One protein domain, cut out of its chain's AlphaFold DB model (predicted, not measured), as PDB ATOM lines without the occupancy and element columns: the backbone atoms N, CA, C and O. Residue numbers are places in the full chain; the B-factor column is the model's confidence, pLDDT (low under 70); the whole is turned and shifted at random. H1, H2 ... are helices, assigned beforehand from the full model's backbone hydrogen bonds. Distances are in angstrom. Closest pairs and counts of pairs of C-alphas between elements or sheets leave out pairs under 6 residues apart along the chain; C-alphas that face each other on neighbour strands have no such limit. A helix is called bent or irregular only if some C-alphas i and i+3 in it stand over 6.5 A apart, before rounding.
ATOM      1  N   PRO A 144     -13.959 -11.266 -35.048       86.44
ATOM      2  CA  PRO A 144     -14.751 -10.446 -34.128       86.44
ATOM      3  C   PRO A 144     -16.010  -9.841 -34.753       86.44
ATOM      4  O   PRO A 144     -17.013  -9.660 -34.069       86.44
ATOM      5  N   ASP A 145     -16.001  -9.586 -36.063       88.62
ATOM      6  CA  ASP A 145     -17.140  -9.006 -36.769       88.62
ATOM      7  C   ASP A 145     -18.345  -9.962 -36.910       88.62
ATOM      8  O   ASP A 145     -19.459  -9.509 -37.192       88.62
ATOM      9  N   ILE A 146     -18.195 -11.270 -36.658       89.31
ATOM     10  CA  ILE A 146     -19.328 -12.210 -36.751       89.31
ATOM     11  C   ILE A 146     -20.413 -11.929 -35.715       89.31
ATOM     12  O   ILE A 146     -21.577 -12.270 -35.935       89.31
ATOM     13  N   VAL A 147     -20.065 -11.250 -34.617       86.00
ATOM     14  CA  VAL A 147     -21.013 -10.842 -33.573       86.00
ATOM     15  C   VAL A 147     -22.063  -9.852 -34.082       86.00
ATOM     16  O   VAL A 147     -23.098  -9.670 -33.442       86.00
ATOM     17  N   PHE A 148     -21.818  -9.215 -35.232       86.75
ATOM     18  CA  PHE A 148     -22.758  -8.309 -35.890       86.75
ATOM     19  C   PHE A 148     -23.699  -9.023 -36.868       86.75
ATOM     20  O   PHE A 148     -24.600  -8.387 -37.415       86.75
ATOM     21  N   THR A 149     -23.524 -10.326 -37.111       89.62
ATOM     22  CA  THR A 149     -24.453 -11.078 -37.964       89.62
ATOM     23  C   THR A 149     -25.820 -11.214 -37.277       89.62
ATOM     24  O   THR A 149     -25.870 -11.390 -36.057       89.62
ATOM     25  N   PRO A 150     -26.946 -11.192 -38.023       91.38
ATOM     26  CA  PRO A 150     -28.281 -11.272 -37.423       91.38
ATOM     27  C   PRO A 150     -28.477 -12.507 -36.535       91.38
ATOM     28  O   PRO A 150     -29.071 -12.419 -35.462       91.38
ATOM     29  N   THR A 151     -27.930 -13.649 -36.957       92.19
ATOM     30  CA  THR A 151     -27.981 -14.905 -36.205       92.19
ATOM     31  C   THR A 151     -27.225 -14.808 -34.878       92.19
ATOM     32  O   THR A 151     -27.767 -15.194 -33.843       92.19
ATOM     33  N   MET A 152     -26.007 -14.255 -34.872       90.56
ATOM     34  CA  MET A 152     -25.224 -14.100 -33.638       90.56
ATOM     35  C   MET A 152     -25.811 -13.041 -32.709       90.56
ATOM     36  O   MET A 152     -25.827 -13.238 -31.496       90.56
ATOM     37  N   GLN A 153     -26.355 -11.951 -33.255       89.94
ATOM     38  CA  GLN A 153     -27.095 -10.963 -32.467       89.94
ATOM     39  C   GLN A 153     -28.310 -11.598 -31.791       89.94
ATOM     40  O   GLN A 153     -28.542 -11.376 -30.603       89.94
ATOM     41  N   HIS A 154     -29.067 -12.421 -32.523       92.44
ATOM     42  CA  HIS A 154     -30.208 -13.159 -31.983       92.44
ATOM     43  C   HIS A 154     -29.795 -14.144 -30.886       92.44
ATOM     44  O   HIS A 154     -30.364 -14.107 -29.794       92.44
ATOM     45  N   LEU A 155     -28.765 -14.961 -31.132       92.19
ATOM     46  CA  LEU A 155     -28.193 -15.863 -30.130       92.19
ATOM     47  C   LEU A 155     -27.789 -15.089 -28.875       92.19
ATOM     48  O   LEU A 155     -28.243 -15.413 -27.782       92.19
ATOM     49  N   ASN A 156     -26.997 -14.027 -29.023       89.75
ATOM     50  CA  ASN A 156     -26.511 -13.256 -27.887       89.75
ATOM     51  C   ASN A 156     -27.657 -12.581 -27.113       89.75
ATOM     52  O   ASN A 156     -27.643 -12.576 -25.883       89.75
ATOM     53  N   ASN A 157     -28.687 -12.081 -27.805       90.12
ATOM     54  CA  ASN A 157     -29.903 -11.547 -27.179       90.12
ATOM     55  C   ASN A 157     -30.600 -12.592 -26.303       90.12
ATOM     56  O   ASN A 157     -30.945 -12.303 -25.152       90.12
ATOM     57  N   ARG A 158     -30.801 -13.801 -26.840       92.12
ATOM     58  CA  ARG A 158     -31.408 -14.919 -26.110       92.12
ATOM     59  C   ARG A 158     -30.543 -15.328 -24.919       92.12
ATOM     60  O   ARG A 158     -31.054 -15.368 -23.805       92.12
ATOM     61  N   LEU A 159     -29.241 -15.539 -25.122       91.75
ATOM     62  CA  LEU A 159     -28.300 -15.912 -24.060       91.75
ATOM     63  C   LEU A 159     -28.270 -14.882 -22.928       91.75
ATOM     64  O   LEU A 159     -28.329 -15.234 -21.750       91.75
ATOM     65  N   SER A 160     -28.264 -13.601 -23.281       89.56
ATOM     66  CA  SER A 160     -28.246 -12.515 -22.304       89.56
ATOM     67  C   SER A 160     -29.486 -12.505 -21.419       89.56
ATOM     68  O   SER A 160     -29.389 -12.336 -20.205       89.56
ATOM     69  N   ARG A 161     -30.660 -12.667 -22.036       89.81
ATOM     70  CA  ARG A 161     -31.959 -12.618 -21.359       89.81
ATOM     71  C   ARG A 161     -32.238 -13.880 -20.552       89.81
ATOM     72  O   ARG A 161     -32.678 -13.774 -19.412       89.81
ATOM     73  N   ASP A 162     -31.995 -15.039 -21.150       91.56
ATOM     74  CA  ASP A 162     -32.464 -16.324 -20.633       91.56
ATOM     75  C   ASP A 162     -31.427 -16.993 -19.713       91.56
ATOM     76  O   ASP A 162     -31.797 -17.830 -18.897       91.56
ATOM     77  N   PHE A 163     -30.144 -16.605 -19.797       90.69
ATOM     78  CA  PHE A 163     -29.054 -17.253 -19.055       90.69
ATOM     79  C   PHE A 163     -28.213 -16.255 -18.248       90.69
ATOM     80  O   PHE A 163     -28.185 -16.339 -17.018       90.69
ATOM     81  N   LEU A 164     -27.578 -15.279 -18.906       90.12
ATOM     82  CA  LEU A 164     -26.598 -14.372 -18.285       90.12
ATOM     83  C   LEU A 164     -27.217 -13.495 -17.187       90.12
ATOM     84  O   LEU A 164     -26.695 -13.396 -16.078       90.12
ATOM     85  N   MET A 165     -28.357 -12.864 -17.471       90.12
ATOM     86  CA  MET A 165     -29.022 -11.934 -16.551       90.12
ATOM     87  C   MET A 165     -30.010 -12.639 -15.614       90.12
ATOM     88  O   MET A 165     -31.078 -12.112 -15.301       90.12
ATOM     89  N   THR A 166     -29.653 -13.836 -15.140       91.44
ATOM     90  CA  THR A 166     -30.500 -14.650 -14.259       91.44
ATOM     91  C   THR A 166     -29.890 -14.858 -12.875       91.44
ATOM     92  O   THR A 166     -28.678 -14.775 -12.661       91.44
ATOM     93  N   ASN A 167     -30.745 -15.185 -11.902       90.12
ATOM     94  CA  ASN A 167     -30.290 -15.594 -10.573       90.12
ATOM     95  C   ASN A 167     -29.581 -16.957 -10.590       90.12
ATOM     96  O   ASN A 167     -28.748 -17.207  -9.723       90.12
ATOM     97  N   GLN A 168     -29.888 -17.816 -11.570       89.31
ATOM     98  CA  GLN A 168     -29.256 -19.125 -11.719       89.31
ATOM     99  C   GLN A 168     -27.769 -18.977 -12.049       89.31
ATOM    100  O   GLN A 168     -26.924 -19.594 -11.405       89.31
ATOM    101  N   TYR A 169     -27.439 -18.097 -12.995       87.62
ATOM    102  CA  TYR A 169     -26.047 -17.819 -13.330       87.62
ATOM    103  C   TYR A 169     -25.286 -17.182 -12.159       87.62
ATOM    104  O   TYR A 169     -24.194 -17.630 -11.815       87.62
ATOM    105  N   LYS A 170     -25.900 -16.223 -11.450       86.44
ATOM    106  CA  LYS A 170     -25.337 -15.675 -10.202       86.44
ATOM    107  C   LYS A 170     -25.060 -16.739  -9.152       86.44
ATOM    108  O   LYS A 170     -24.041 -16.686  -8.470       86.44
ATOM    109  N   PHE A 171     -25.980 -17.683  -8.989       88.12
ATOM    110  CA  PHE A 171     -25.800 -18.790  -8.063       88.12
ATOM    111  C   PHE A 171     -24.568 -19.625  -8.443       88.12
ATOM    112  O   PHE A 171     -23.719 -19.865  -7.585       88.12
ATOM    113  N   TYR A 172     -24.407 -19.973  -9.723       86.00
ATOM    114  CA  TYR A 172     -23.232 -20.706 -10.201       86.00
ATOM    115  C   TYR A 172     -21.921 -19.925 -10.042       86.00
ATOM    116  O   TYR A 172     -20.926 -20.500  -9.602       86.00
ATOM    117  N   LEU A 173     -21.912 -18.616 -10.306       82.19
ATOM    118  CA  LEU A 173     -20.742 -17.761 -10.058       82.19
ATOM    119  C   LEU A 173     -20.368 -17.690  -8.571       82.19
ATOM    120  O   LEU A 173     -19.192 -17.675  -8.215       82.19
ATOM    121  N   LYS A 174     -21.354 -17.674  -7.671       83.81
ATOM    122  CA  LYS A 174     -21.096 -17.675  -6.224       83.81
ATOM    123  C   LYS A 174     -20.470 -18.975  -5.746       83.81
ATOM    124  O   LYS A 174     -19.602 -18.918  -4.882       83.81
ATOM    125  N   GLN A 175     -20.859 -20.111  -6.323       81.25
ATOM    126  CA  GLN A 175     -20.208 -21.392  -6.034       81.25
ATOM    127  C   GLN A 175     -18.734 -21.374  -6.449       81.25
ATOM    128  O   GLN A 175     -17.890 -21.879  -5.715       81.25
ATOM    129  N   LEU A 176     -18.392 -20.698  -7.555       75.62
ATOM    130  CA  LEU A 176     -16.993 -20.468  -7.931       75.62
ATOM    131  C   LEU A 176     -16.226 -19.622  -6.908       75.62
ATOM    132  O   LEU A 176     -15.006 -19.650  -6.910       75.62
ATOM    133  N   CYS A 177     -16.880 -18.876  -6.018       74.25
ATOM    134  CA  CYS A 177     -16.198 -18.092  -4.985       74.25
ATOM    135  C   CYS A 177     -15.865 -18.901  -3.716       74.25
ATOM    136  O   CYS A 177     -15.325 -18.329  -2.764       74.25
ATOM    137  N   GLU A 178     -16.217 -20.188  -3.651       76.31
ATOM    138  CA  GLU A 178     -15.951 -21.038  -2.489       76.31
ATOM    139  C   GLU A 178     -14.486 -21.504  -2.470       76.31
ATOM    140  O   GLU A 178     -13.955 -22.024  -3.447       76.31
ATOM    141  N   THR A 179     -13.805 -21.329  -1.334       63.81
ATOM    142  CA  THR A 179     -12.363 -21.608  -1.183       63.81
ATOM    143  C   THR A 179     -11.997 -23.093  -1.231       63.81
ATOM    144  O   THR A 179     -10.834 -23.419  -1.440       63.81
ATOM    145  N   ASN A 180     -12.973 -23.988  -1.057       66.75
ATOM    146  CA  ASN A 180     -12.803 -25.441  -1.103       66.75
ATOM    147  C   ASN A 180     -13.714 -26.045  -2.182       66.75
ATOM    148  O   ASN A 180     -14.575 -26.872  -1.885       66.75
ATOM    149  N   LEU A 181     -13.549 -25.598  -3.428       65.94
ATOM    150  CA  LEU A 181     -14.257 -26.153  -4.580       65.94
ATOM    151  C   LEU A 181     -13.921 -27.641  -4.736       65.94
ATOM    152  O   LEU A 181     -12.834 -28.015  -5.173       65.94
ATOM    153  N   LEU A 182     -14.869 -28.505  -4.384       63.34
ATOM    154  CA  LEU A 182     -14.802 -29.913  -4.749       63.34
ATOM    155  C   LEU A 182     -15.077 -30.028  -6.252       63.34
ATOM    156  O   LEU A 182     -16.076 -29.497  -6.735       63.34
ATOM    157  N   GLN A 183     -14.240 -30.770  -6.987       60.06
ATOM    158  CA  GLN A 183     -14.454 -31.039  -8.421       60.06
ATOM    159  C   GLN A 183     -15.854 -31.606  -8.715       60.06
ATOM    160  O   GLN A 183     -16.416 -31.343  -9.771       60.06
ATOM    161  N   SER A 184     -16.456 -32.314  -7.755       64.00
ATOM    162  CA  SER A 184     -17.811 -32.866  -7.851       64.00
ATOM    163  C   SER A 184     -18.936 -31.822  -7.915       64.00
ATOM    164  O   SER A 184     -20.087 -32.205  -8.103       64.00
ATOM    165  N   ILE A 185     -18.649 -30.531  -7.711       61.94
ATOM    166  CA  ILE A 185     -19.648 -29.452  -7.801       61.94
ATOM    167  C   ILE A 185     -19.953 -29.109  -9.267       61.94
ATOM    168  O   ILE A 185     -21.078 -28.725  -9.575       61.94
ATOM    169  N   PHE A 186     -19.002 -29.311 -10.186       68.94
ATOM    170  CA  PHE A 186     -19.186 -29.015 -11.608       68.94
ATOM    171  C   PHE A 186     -20.039 -30.076 -12.297       68.94
ATOM    172  O   PHE A 186     -19.546 -30.967 -12.983       68.94
ATOM    173  N   THR A 187     -21.352 -29.969 -12.117       82.81
ATOM    174  CA  THR A 187     -22.303 -30.674 -12.982       82.81
ATOM    175  C   THR A 187     -22.124 -30.212 -14.429       82.81
ATOM    176  O   THR A 187     -21.772 -29.055 -14.677       82.81
ATOM    177  N   VAL A 188     -22.427 -31.083 -15.397       85.06
ATOM    178  CA  VAL A 188     -22.364 -30.743 -16.830       85.06
ATOM    179  C   VAL A 188     -23.212 -29.507 -17.136       85.06
ATOM    180  O   VAL A 188     -22.780 -28.611 -17.858       85.06
ATOM    181  N   LYS A 189     -24.386 -29.396 -16.505       87.06
ATOM    182  CA  LYS A 189     -25.255 -28.223 -16.631       87.06
ATOM    183  C   LYS A 189     -24.603 -26.935 -16.137       87.06
ATOM    184  O   LYS A 189     -24.700 -25.915 -16.810       87.06
ATOM    185  N   GLN A 190     -23.922 -26.966 -14.997       85.38
ATOM    186  CA  GLN A 190     -23.208 -25.791 -14.500       85.38
ATOM    187  C   GLN A 190     -22.055 -25.398 -15.425       85.38
ATOM    188  O   GLN A 190     -21.905 -24.214 -15.721       85.38
ATOM    189  N   HIS A 191     -21.288 -26.375 -15.910       82.88
ATOM    190  CA  HIS A 191     -20.207 -26.146 -16.866       82.88
ATOM    191  C   HIS A 191     -20.721 -25.461 -18.139       82.88
ATOM    192  O   HIS A 191     -20.264 -24.372 -18.489       82.88
ATOM    193  N   PHE A 192     -21.768 -26.032 -18.738       86.50
ATOM    194  CA  PHE A 192     -22.430 -25.481 -19.914       86.50
ATOM    195  C   PHE A 192     -22.910 -24.036 -19.685       86.50
ATOM    196  O   PHE A 192     -22.682 -23.162 -20.522       86.50
ATOM    197  N   TYR A 193     -23.556 -23.760 -18.545       87.12
ATOM    198  CA  TYR A 193     -24.045 -22.415 -18.217       87.12
ATOM    199  C   TYR A 193     -22.905 -21.407 -18.098       87.12
ATOM    200  O   TYR A 193     -23.018 -20.303 -18.631       87.12
ATOM    201  N   LEU A 194     -21.827 -21.771 -17.400       84.00
ATOM    202  CA  LEU A 194     -20.674 -20.898 -17.207       84.00
ATOM    203  C   LEU A 194     -20.022 -20.553 -18.550       84.00
ATOM    204  O   LEU A 194     -19.890 -19.371 -18.851       84.00
ATOM    205  N   GLN A 195     -19.725 -21.551 -19.385       82.31
ATOM    206  CA  GLN A 195     -19.134 -21.342 -20.714       82.31
ATOM    207  C   GLN A 195     -20.023 -20.480 -21.618       82.31
ATOM    208  O   GLN A 195     -19.580 -19.477 -22.176       82.31
ATOM    209  N   THR A 196     -21.310 -20.823 -21.711       85.62
ATOM    210  CA  THR A 196     -22.262 -20.121 -22.583       85.62
ATOM    211  C   THR A 196     -22.451 -18.660 -22.164       85.62
ATOM    212  O   THR A 196     -22.530 -17.762 -23.005       85.62
ATOM    213  N   CYS A 197     -22.509 -18.396 -20.857       86.56
ATOM    214  CA  CYS A 197     -22.623 -17.033 -20.345       86.56
ATOM    215  C   CYS A 197     -21.324 -16.241 -20.530       86.56
ATOM    216  O   CYS A 197     -21.401 -15.056 -20.855       86.56
ATOM    217  N   SER A 198     -20.154 -16.872 -20.386       77.75
ATOM    218  CA  SER A 198     -18.858 -16.240 -20.663       77.75
ATOM    219  C   SER A 198     -18.742 -15.805 -22.127       77.75
ATOM    220  O   SER A 198     -18.369 -14.660 -22.380       77.75
ATOM    221  N   LEU A 199     -19.177 -16.639 -23.082       77.88
ATOM    222  CA  LEU A 199     -19.294 -16.250 -24.493       77.88
ATOM    223  C   LEU A 199     -20.201 -15.024 -24.672       77.88
ATOM    224  O   LEU A 199     -19.833 -14.049 -25.320       77.88
ATOM    225  N   SER A 200     -21.406 -15.053 -24.099       82.88
ATOM    226  CA  SER A 200     -22.342 -13.931 -24.239       82.88
ATOM    227  C   SER A 200     -21.761 -12.636 -23.657       82.88
ATOM    228  O   SER A 200     -21.870 -11.565 -24.259       82.88
ATOM    229  N   LEU A 201     -21.087 -12.734 -22.511       81.06
ATOM    230  CA  LEU A 201     -20.428 -11.609 -21.861       81.06
ATOM    231  C   LEU A 201     -19.284 -11.039 -22.711       81.06
ATOM    232  O   LEU A 201     -19.198  -9.817 -22.844       81.06
ATOM    233  N   SER A 202     -18.435 -11.886 -23.301       76.31
ATOM    234  CA  SER A 202     -17.330 -11.430 -24.153       76.31
ATOM    235  C   SER A 202     -17.861 -10.682 -25.376       76.31
ATOM    236  O   SER A 202     -17.444  -9.554 -25.638       76.31
ATOM    237  N   VAL A 203     -18.888 -11.213 -26.042       77.06
ATOM    238  CA  VAL A 203     -19.551 -10.535 -27.166       77.06
ATOM    239  C   VAL A 203     -20.071  -9.152 -26.760       77.06
ATOM    240  O   VAL A 203     -19.846  -8.170 -27.470       77.06
ATOM    241  N   HIS A 204     -20.721  -9.046 -25.599       75.44
ATOM    242  CA  HIS A 204     -21.245  -7.777 -25.085       75.44
ATOM    243  C   HIS A 204     -20.172  -6.729 -24.830       75.44
ATOM    244  O   HIS A 204     -20.347  -5.572 -25.212       75.44
ATOM    245  N   LEU A 205     -19.063  -7.127 -24.207       73.44
ATOM    246  CA  LEU A 205     -17.962  -6.219 -23.885       73.44
ATOM    247  C   LEU A 205     -17.263  -5.675 -25.139       73.44
ATOM    248  O   LEU A 205     -16.762  -4.553 -25.118       73.44
ATOM    249  N   TRP A 206     -17.250  -6.446 -26.227       70.00
ATOM    250  CA  TRP A 206     -16.588  -6.076 -27.482       70.00
ATOM    251  C   TRP A 206     -17.519  -5.343 -28.451       70.00
ATOM    252  O   TRP A 206     -17.077  -4.581 -29.316       70.00
ATOM    253  N   SER A 207     -18.829  -5.531 -28.304       67.25
ATOM    254  CA  SER A 207     -19.822  -4.878 -29.142       67.25
ATOM    255  C   SER A 207     -19.986  -3.388 -28.799       67.25
ATOM    256  O   SER A 207     -20.302  -3.004 -27.675       67.25
ATOM    257  N   LYS A 208     -19.816  -2.502 -29.790       60.59
ATOM    258  CA  LYS A 208     -20.240  -1.095 -29.657       60.59
ATOM    259  C   LYS A 208     -21.763  -1.047 -29.552       60.59
ATOM    260  O   LYS A 208     -22.410  -1.718 -30.345       60.59
ATOM    261  N   SER A 209     -22.296  -0.250 -28.617       54.25
ATOM    262  CA  SER A 209     -23.727  -0.023 -28.328       54.25
ATOM    263  C   SER A 209     -24.689  -0.542 -29.413       54.25
ATOM    264  O   SER A 209     -25.003   0.178 -30.364       54.25
ATOM    265  N   GLN A 210     -25.131  -1.794 -29.288       61.38
ATOM    266  CA  GLN A 210     -26.140  -2.379 -30.174       61.38
ATOM    267  C   GLN A 210     -27.513  -2.392 -29.491       61.38
ATOM    268  O   GLN A 210     -27.634  -2.101 -28.300       61.38
ATOM    269  N   ASN A 211     -28.540  -2.799 -30.241       66.00
ATOM    270  CA  ASN A 211     -29.891  -3.088 -29.749       66.00
ATOM    271  C   ASN A 211     -29.941  -4.385 -28.912       66.00
ATOM    272  O   ASN A 211     -30.786  -5.248 -29.149       66.00
ATOM    273  N   PHE A 212     -29.021  -4.554 -27.965       76.25
ATOM    274  CA  PHE A 212     -29.099  -5.639 -26.997       76.25
ATOM    275  C   PHE A 212     -30.134  -5.318 -25.906       76.25
ATOM    276  O   PHE A 212     -30.367  -4.143 -25.609       76.25
ATOM    277  N   PRO A 213     -30.734  -6.335 -25.256       79.94
ATOM    278  CA  PRO A 213     -31.681  -6.122 -24.159       79.94
ATOM    279  C   PRO A 213     -31.046  -5.423 -22.949       79.94
ATOM    280  O   PRO A 213     -31.753  -4.788 -22.168       79.94
ATOM    281  N   PHE A 214     -29.722  -5.532 -22.802       83.00
ATOM    282  CA  PHE A 214     -28.955  -4.920 -21.727       83.00
ATOM    283  C   PHE A 214     -27.683  -4.287 -22.281       83.00
ATOM    284  O   PHE A 214     -27.079  -4.792 -23.224       83.00
ATOM    285  N   THR A 215     -27.265  -3.192 -21.662       82.81
ATOM    286  CA  THR A 215     -25.960  -2.566 -21.890       82.81
ATOM    287  C   THR A 215     -24.864  -3.322 -21.138       82.81
ATOM    288  O   THR A 215     -25.122  -3.919 -20.088       82.81
ATOM    289  N   GLY A 216     -23.617  -3.224 -21.610       80.25
ATOM    290  CA  GLY A 216     -22.460  -3.758 -20.883       80.25
ATOM    291  C   GLY A 216     -22.374  -3.232 -19.443       80.25
ATOM    292  O   GLY A 216     -22.098  -3.997 -18.526       80.25
ATOM    293  N   GLU A 217     -22.725  -1.964 -19.206       81.81
ATOM    294  CA  GLU A 217     -22.788  -1.379 -17.859       81.81
ATOM    295  C   GLU A 217     -23.818  -2.068 -16.955       81.81
ATOM    296  O   GLU A 217     -23.545  -2.310 -15.779       81.81
ATOM    297  N   GLN A 218     -24.999  -2.407 -17.484       86.69
ATOM    298  CA  GLN A 218     -26.027  -3.128 -16.728       86.69
ATOM    299  C   GLN A 218     -25.578  -4.548 -16.384       86.69
ATOM    300  O   GLN A 218     -25.797  -4.985 -15.252       86.69
ATOM    301  N   ILE A 219     -24.934  -5.238 -17.327       86.44
ATOM    302  CA  ILE A 219     -24.395  -6.587 -17.120       86.44
ATOM    303  C   ILE A 219     -23.283  -6.552 -16.068       86.44
ATOM    304  O   ILE A 219     -23.345  -7.288 -15.084       86.44
ATOM    305  N   ILE A 220     -22.317  -5.638 -16.207       83.38
ATOM    306  CA  ILE A 220     -21.248  -5.444 -15.221       83.38
ATOM    307  C   ILE A 220     -21.862  -5.126 -13.863       83.38
ATOM    308  O   ILE A 220     -21.571  -5.815 -12.898       83.38
ATOM    309  N   LYS A 221     -22.773  -4.155 -13.758       87.31
ATOM    310  CA  LYS A 221     -23.425  -3.818 -12.482       87.31
ATOM    311  C   LYS A 221     -24.139  -5.018 -11.856       87.31
ATOM    312  O   LYS A 221     -24.159  -5.140 -10.634       87.31
ATOM    313  N   PHE A 222     -24.736  -5.885 -12.668       86.44
ATOM    314  CA  PHE A 222     -25.405  -7.087 -12.189       86.44
ATOM    315  C   PHE A 222     -24.414  -8.120 -11.638       86.44
ATOM    316  O   PHE A 222     -24.725  -8.735 -10.621       86.44
ATOM    317  N   LEU A 223     -23.249  -8.285 -12.271       85.12
ATOM    318  CA  LEU A 223     -22.298  -9.376 -12.026       85.12
ATOM    319  C   LEU A 223     -21.046  -8.985 -11.215       85.12
ATOM    320  O   LEU A 223     -20.345  -9.865 -10.719       85.12
ATOM    321  N   ASN A 224     -20.759  -7.688 -11.072       80.62
ATOM    322  CA  ASN A 224     -19.465  -7.151 -10.635       80.62
ATOM    323  C   ASN A 224     -18.971  -7.727  -9.303       80.62
ATOM    324  O   ASN A 224     -17.808  -8.104  -9.192       80.62
ATOM    325  N   GLU A 225     -19.837  -7.785  -8.291       81.38
ATOM    326  CA  GLU A 225     -19.444  -8.245  -6.953       81.38
ATOM    327  C   GLU A 225     -19.014  -9.715  -6.962       81.38
ATOM    328  O   GLU A 225     -17.972 -10.057  -6.401       81.38
ATOM    329  N   ASP A 226     -19.785 -10.569  -7.639       80.50
ATOM    330  CA  ASP A 226     -19.524 -12.005  -7.719       80.50
ATOM    331  C   ASP A 226     -18.268 -12.281  -8.568       80.50
ATOM    332  O   ASP A 226     -17.386 -13.030  -8.149       80.50
ATOM    333  N   TYR A 227     -18.114 -11.593  -9.704       75.56
ATOM    334  CA  TYR A 227     -16.931 -11.722 -10.566       75.56
ATOM    335  C   TYR A 227     -15.646 -11.204  -9.921       75.56
ATOM    336  O   TYR A 227     -14.622 -11.884  -9.945       75.56
ATOM    337  N   SER A 228     -15.686 -10.015  -9.315       74.88
ATOM    338  CA  SER A 228     -14.522  -9.437  -8.634       74.88
ATOM    339  C   SER A 228     -14.056 -10.337  -7.495       74.88
ATOM    340  O   SER A 228     -12.856 -10.524  -7.292       74.88
ATOM    341  N   LYS A 229     -15.002 -10.939  -6.765       77.19
ATOM    342  CA  LYS A 229     -14.699 -11.889  -5.697       77.19
ATOM    343  C   LYS A 229     -14.115 -13.191  -6.238       77.19
ATOM    344  O   LYS A 229     -13.142 -13.671  -5.664       77.19
ATOM    345  N   MET A 230     -14.649 -13.728  -7.335       76.19
ATOM    346  CA  MET A 230     -14.093 -14.908  -8.004       76.19
ATOM    347  C   MET A 230     -12.638 -14.665  -8.424       76.19
ATOM    348  O   MET A 230     -11.759 -15.445  -8.059       76.19
ATOM    349  N   ILE A 231     -12.364 -13.556  -9.120       69.94
ATOM    350  CA  ILE A 231     -11.004 -13.179  -9.537       69.94
ATOM    351  C   ILE A 231     -10.093 -13.054  -8.313       69.94
ATOM    352  O   ILE A 231      -8.994 -13.599  -8.309       69.94
ATOM    353  N   LEU A 232     -10.544 -12.382  -7.250       72.38
ATOM    354  CA  LEU A 232      -9.749 -12.193  -6.039       72.38
ATOM    355  C   LEU A 232      -9.398 -13.527  -5.362       72.38
ATOM    356  O   LEU A 232      -8.227 -13.762  -5.071       72.38
ATOM    357  N   VAL A 233     -10.392 -14.394  -5.140       71.38
ATOM    358  CA  VAL A 233     -10.221 -15.706  -4.487       71.38
ATOM    359  C   VAL A 233      -9.225 -16.572  -5.252       71.38
ATOM    360  O   VAL A 233      -8.440 -17.292  -4.635       71.38
ATOM    361  N   HIS A 234      -9.215 -16.465  -6.578       69.75
ATOM    362  CA  HIS A 234      -8.471 -17.393  -7.417       69.75
ATOM    363  C   HIS A 234      -7.225 -16.855  -8.104       69.75
ATOM    364  O   HIS A 234      -6.426 -17.635  -8.626       69.75
ATOM    365  N   SER A 235      -6.996 -15.547  -8.047       68.31
ATOM    366  CA  SER A 235      -5.791 -14.900  -8.585       68.31
ATOM    367  C   SER A 235      -4.482 -15.535  -8.088       68.31
ATOM    368  O   SER A 235      -3.458 -15.461  -8.764       68.31
ATOM    369  N   HIS A 236      -4.513 -16.206  -6.932       66.19
ATOM    370  CA  HIS A 236      -3.365 -16.882  -6.327       66.19
ATOM    371  C   HIS A 236      -3.374 -18.414  -6.477       66.19
ATOM    372  O   HIS A 236      -2.368 -19.055  -6.179       66.19
ATOM    373  N   THR A 237      -4.469 -19.013  -6.953       67.75
ATOM    374  CA  THR A 237      -4.659 -20.475  -7.043       67.75
ATOM    375  C   THR A 237      -4.794 -20.979  -8.479       67.75
ATOM    376  O   THR A 237      -4.946 -22.181  -8.678       67.75
ATOM    377  N   MET A 238      -4.636 -20.108  -9.482       63.78
ATOM    378  CA  MET A 238      -4.753 -20.450 -10.909       63.78
ATOM    379  C   MET A 238      -3.907 -21.670 -11.320       63.78
ATOM    380  O   MET A 238      -4.329 -22.486 -12.126       63.78
ATOM    381  N   HIS A 239      -2.724 -21.838 -10.720       62.97
ATOM    382  CA  HIS A 239      -1.821 -22.969 -10.978       62.97
ATOM    383  C   HIS A 239      -2.330 -24.326 -10.453       62.97
ATOM    384  O   HIS A 239      -1.794 -25.365 -10.827       62.97
ATOM    385  N   SER A 240      -3.320 -24.319  -9.560       62.28
ATOM    386  CA  SER A 240      -3.957 -25.508  -8.975       62.28
ATOM    387  C   SER A 240      -5.348 -25.790  -9.541       62.28
ATOM    388  O   SER A 240      -6.027 -26.711  -9.090       62.28
ATOM    389  N   TRP A 241      -5.791 -24.985 -10.505       66.88
ATOM    390  CA  TRP A 241      -7.079 -25.176 -11.144       66.88
ATOM    391  C   TRP A 241      -7.076 -26.422 -12.021       66.88
ATOM    392  O   TRP A 241      -6.091 -26.728 -12.693       66.88
ATOM    393  N   SER A 242      -8.200 -27.137 -12.020       61.91
ATOM    394  CA  SER A 242      -8.398 -28.222 -12.970       61.91
ATOM    395  C   SER A 242      -8.643 -27.667 -14.372       61.91
ATOM    396  O   SER A 242      -9.018 -26.502 -14.535       61.91
ATOM    397  N   SER A 243      -8.448 -28.505 -15.387       61.56
ATOM    398  CA  SER A 243      -8.747 -28.182 -16.786       61.56
ATOM    399  C   SER A 243     -10.176 -27.680 -16.978       61.56
ATOM    400  O   SER A 243     -10.398 -26.764 -17.758       61.56
ATOM    401  N   GLU A 244     -11.127 -28.234 -16.228       59.19
ATOM    402  CA  GLU A 244     -12.554 -27.910 -16.308       59.19
ATOM    403  C   GLU A 244     -12.863 -26.538 -15.699       59.19
ATOM    404  O   GLU A 244     -13.700 -25.797 -16.210       59.19
ATOM    405  N   LEU A 245     -12.181 -26.172 -14.607       60.25
ATOM    406  CA  LEU A 245     -12.307 -24.840 -14.014       60.25
ATOM    407  C   LEU A 245     -11.624 -23.791 -14.897       60.25
ATOM    408  O   LEU A 245     -12.173 -22.711 -15.102       60.25
ATOM    409  N   LEU A 246     -10.462 -24.128 -15.463       64.88
ATOM    410  CA  LEU A 246      -9.790 -23.288 -16.448       64.88
ATOM    411  C   LEU A 246     -10.683 -23.059 -17.666       64.88
ATOM    412  O   LEU A 246     -10.887 -21.911 -18.017       64.88
ATOM    413  N   SER A 247     -11.303 -24.079 -18.258       60.56
ATOM    414  CA  SER A 247     -12.189 -23.881 -19.416       60.56
ATOM    415  C   SER A 247     -13.475 -23.102 -19.100       60.56
ATOM    416  O   SER A 247     -14.078 -22.537 -20.004       60.56
ATOM    417  N   CYS A 248     -13.887 -22.995 -17.831       56.88
ATOM    418  CA  CYS A 248     -14.983 -22.100 -17.430       56.88
ATOM    419  C   CYS A 248     -14.571 -20.620 -17.368       56.88
ATOM    420  O   CYS A 248     -15.436 -19.743 -17.447       56.88
ATOM    421  N   VAL A 249     -13.281 -20.341 -17.149       62.72
ATOM    422  CA  VAL A 249     -12.769 -19.005 -16.791       62.72
ATOM    423  C   VAL A 249     -11.723 -18.472 -17.780       62.72
ATOM    424  O   VAL A 249     -11.428 -17.287 -17.752       62.72
ATOM    425  N   ALA A 250     -11.149 -19.304 -18.649       53.28
ATOM    426  CA  ALA A 250     -10.035 -18.950 -19.533       53.28
ATOM    427  C   ALA A 250     -10.456 -18.455 -20.927       53.28
ATOM    428  O   ALA A 250      -9.592 -17.998 -21.663       53.28
ATOM    429  N   ASP A 251     -11.750 -18.455 -21.266       44.88
ATOM    430  CA  ASP A 251     -12.274 -17.820 -22.493       44.88
ATOM    431  C   ASP A 251     -12.363 -16.274 -22.375       44.88
ATOM    432  O   ASP A 251     -13.249 -15.630 -22.946       44.88
ATOM    433  N   TYR A 252     -11.443 -15.675 -21.608       37.94
ATOM    434  CA  TYR A 252     -11.226 -14.229 -21.475       37.94
ATOM    435  C   TYR A 252     -10.021 -13.758 -22.288       37.94
ATOM    436  O   TYR A 252      -8.959 -14.415 -22.215       37.94
TER     437      TYR A 252
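Overview. This is residues 144 to 252 of the 252 residues of the protein "Hypothetical protein" of Rotaria magnacalcarata (UniProt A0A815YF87). H4 runs through the core of an elongated all-helix domain; H2, H3 and H6 pack on it, and part of H5 runs beside H3. The printed part has 109 residues with six named helices, H1 to H6, and no named strand. It is compact, radius of gyration of the C-alphas 14.2 A, spanning 41 by 24 by 23 A.

Along the chain. H1 holds residues 144 to 148, with C-alpha 144 at (-14.751, -10.446, -34.128); H2 holds residues 150 to 164; H3 holds residues 167 to 175; H4 holds residues 188 to 206 and is 27.5 A long from first to last C-alpha; H5 holds residues 216 to 234 and is irregular, with C-alphas 222 and 225 8.0 A apart; H6 holds residues 243 to 249, with C-alpha 249 at (-12.769, -19.005, -16.791).

Arrangement. The hub H4 touches H2 at a steep tilt of 57 degrees, closest at C-alphas Leu 164 and Cys 197, 5.2 A. Every O i to N i+4 pair is within hydrogen-bond range in H3, H4 and H6, 10 of 11 in H2, 13 of 15 in H5, 0 of 1 in H1, beside 2 of 2 O i to N i+3.

Size, cuts and confidence. The printed part has no cut; pLDDT is under 70 in residues 179 to 186, for instance.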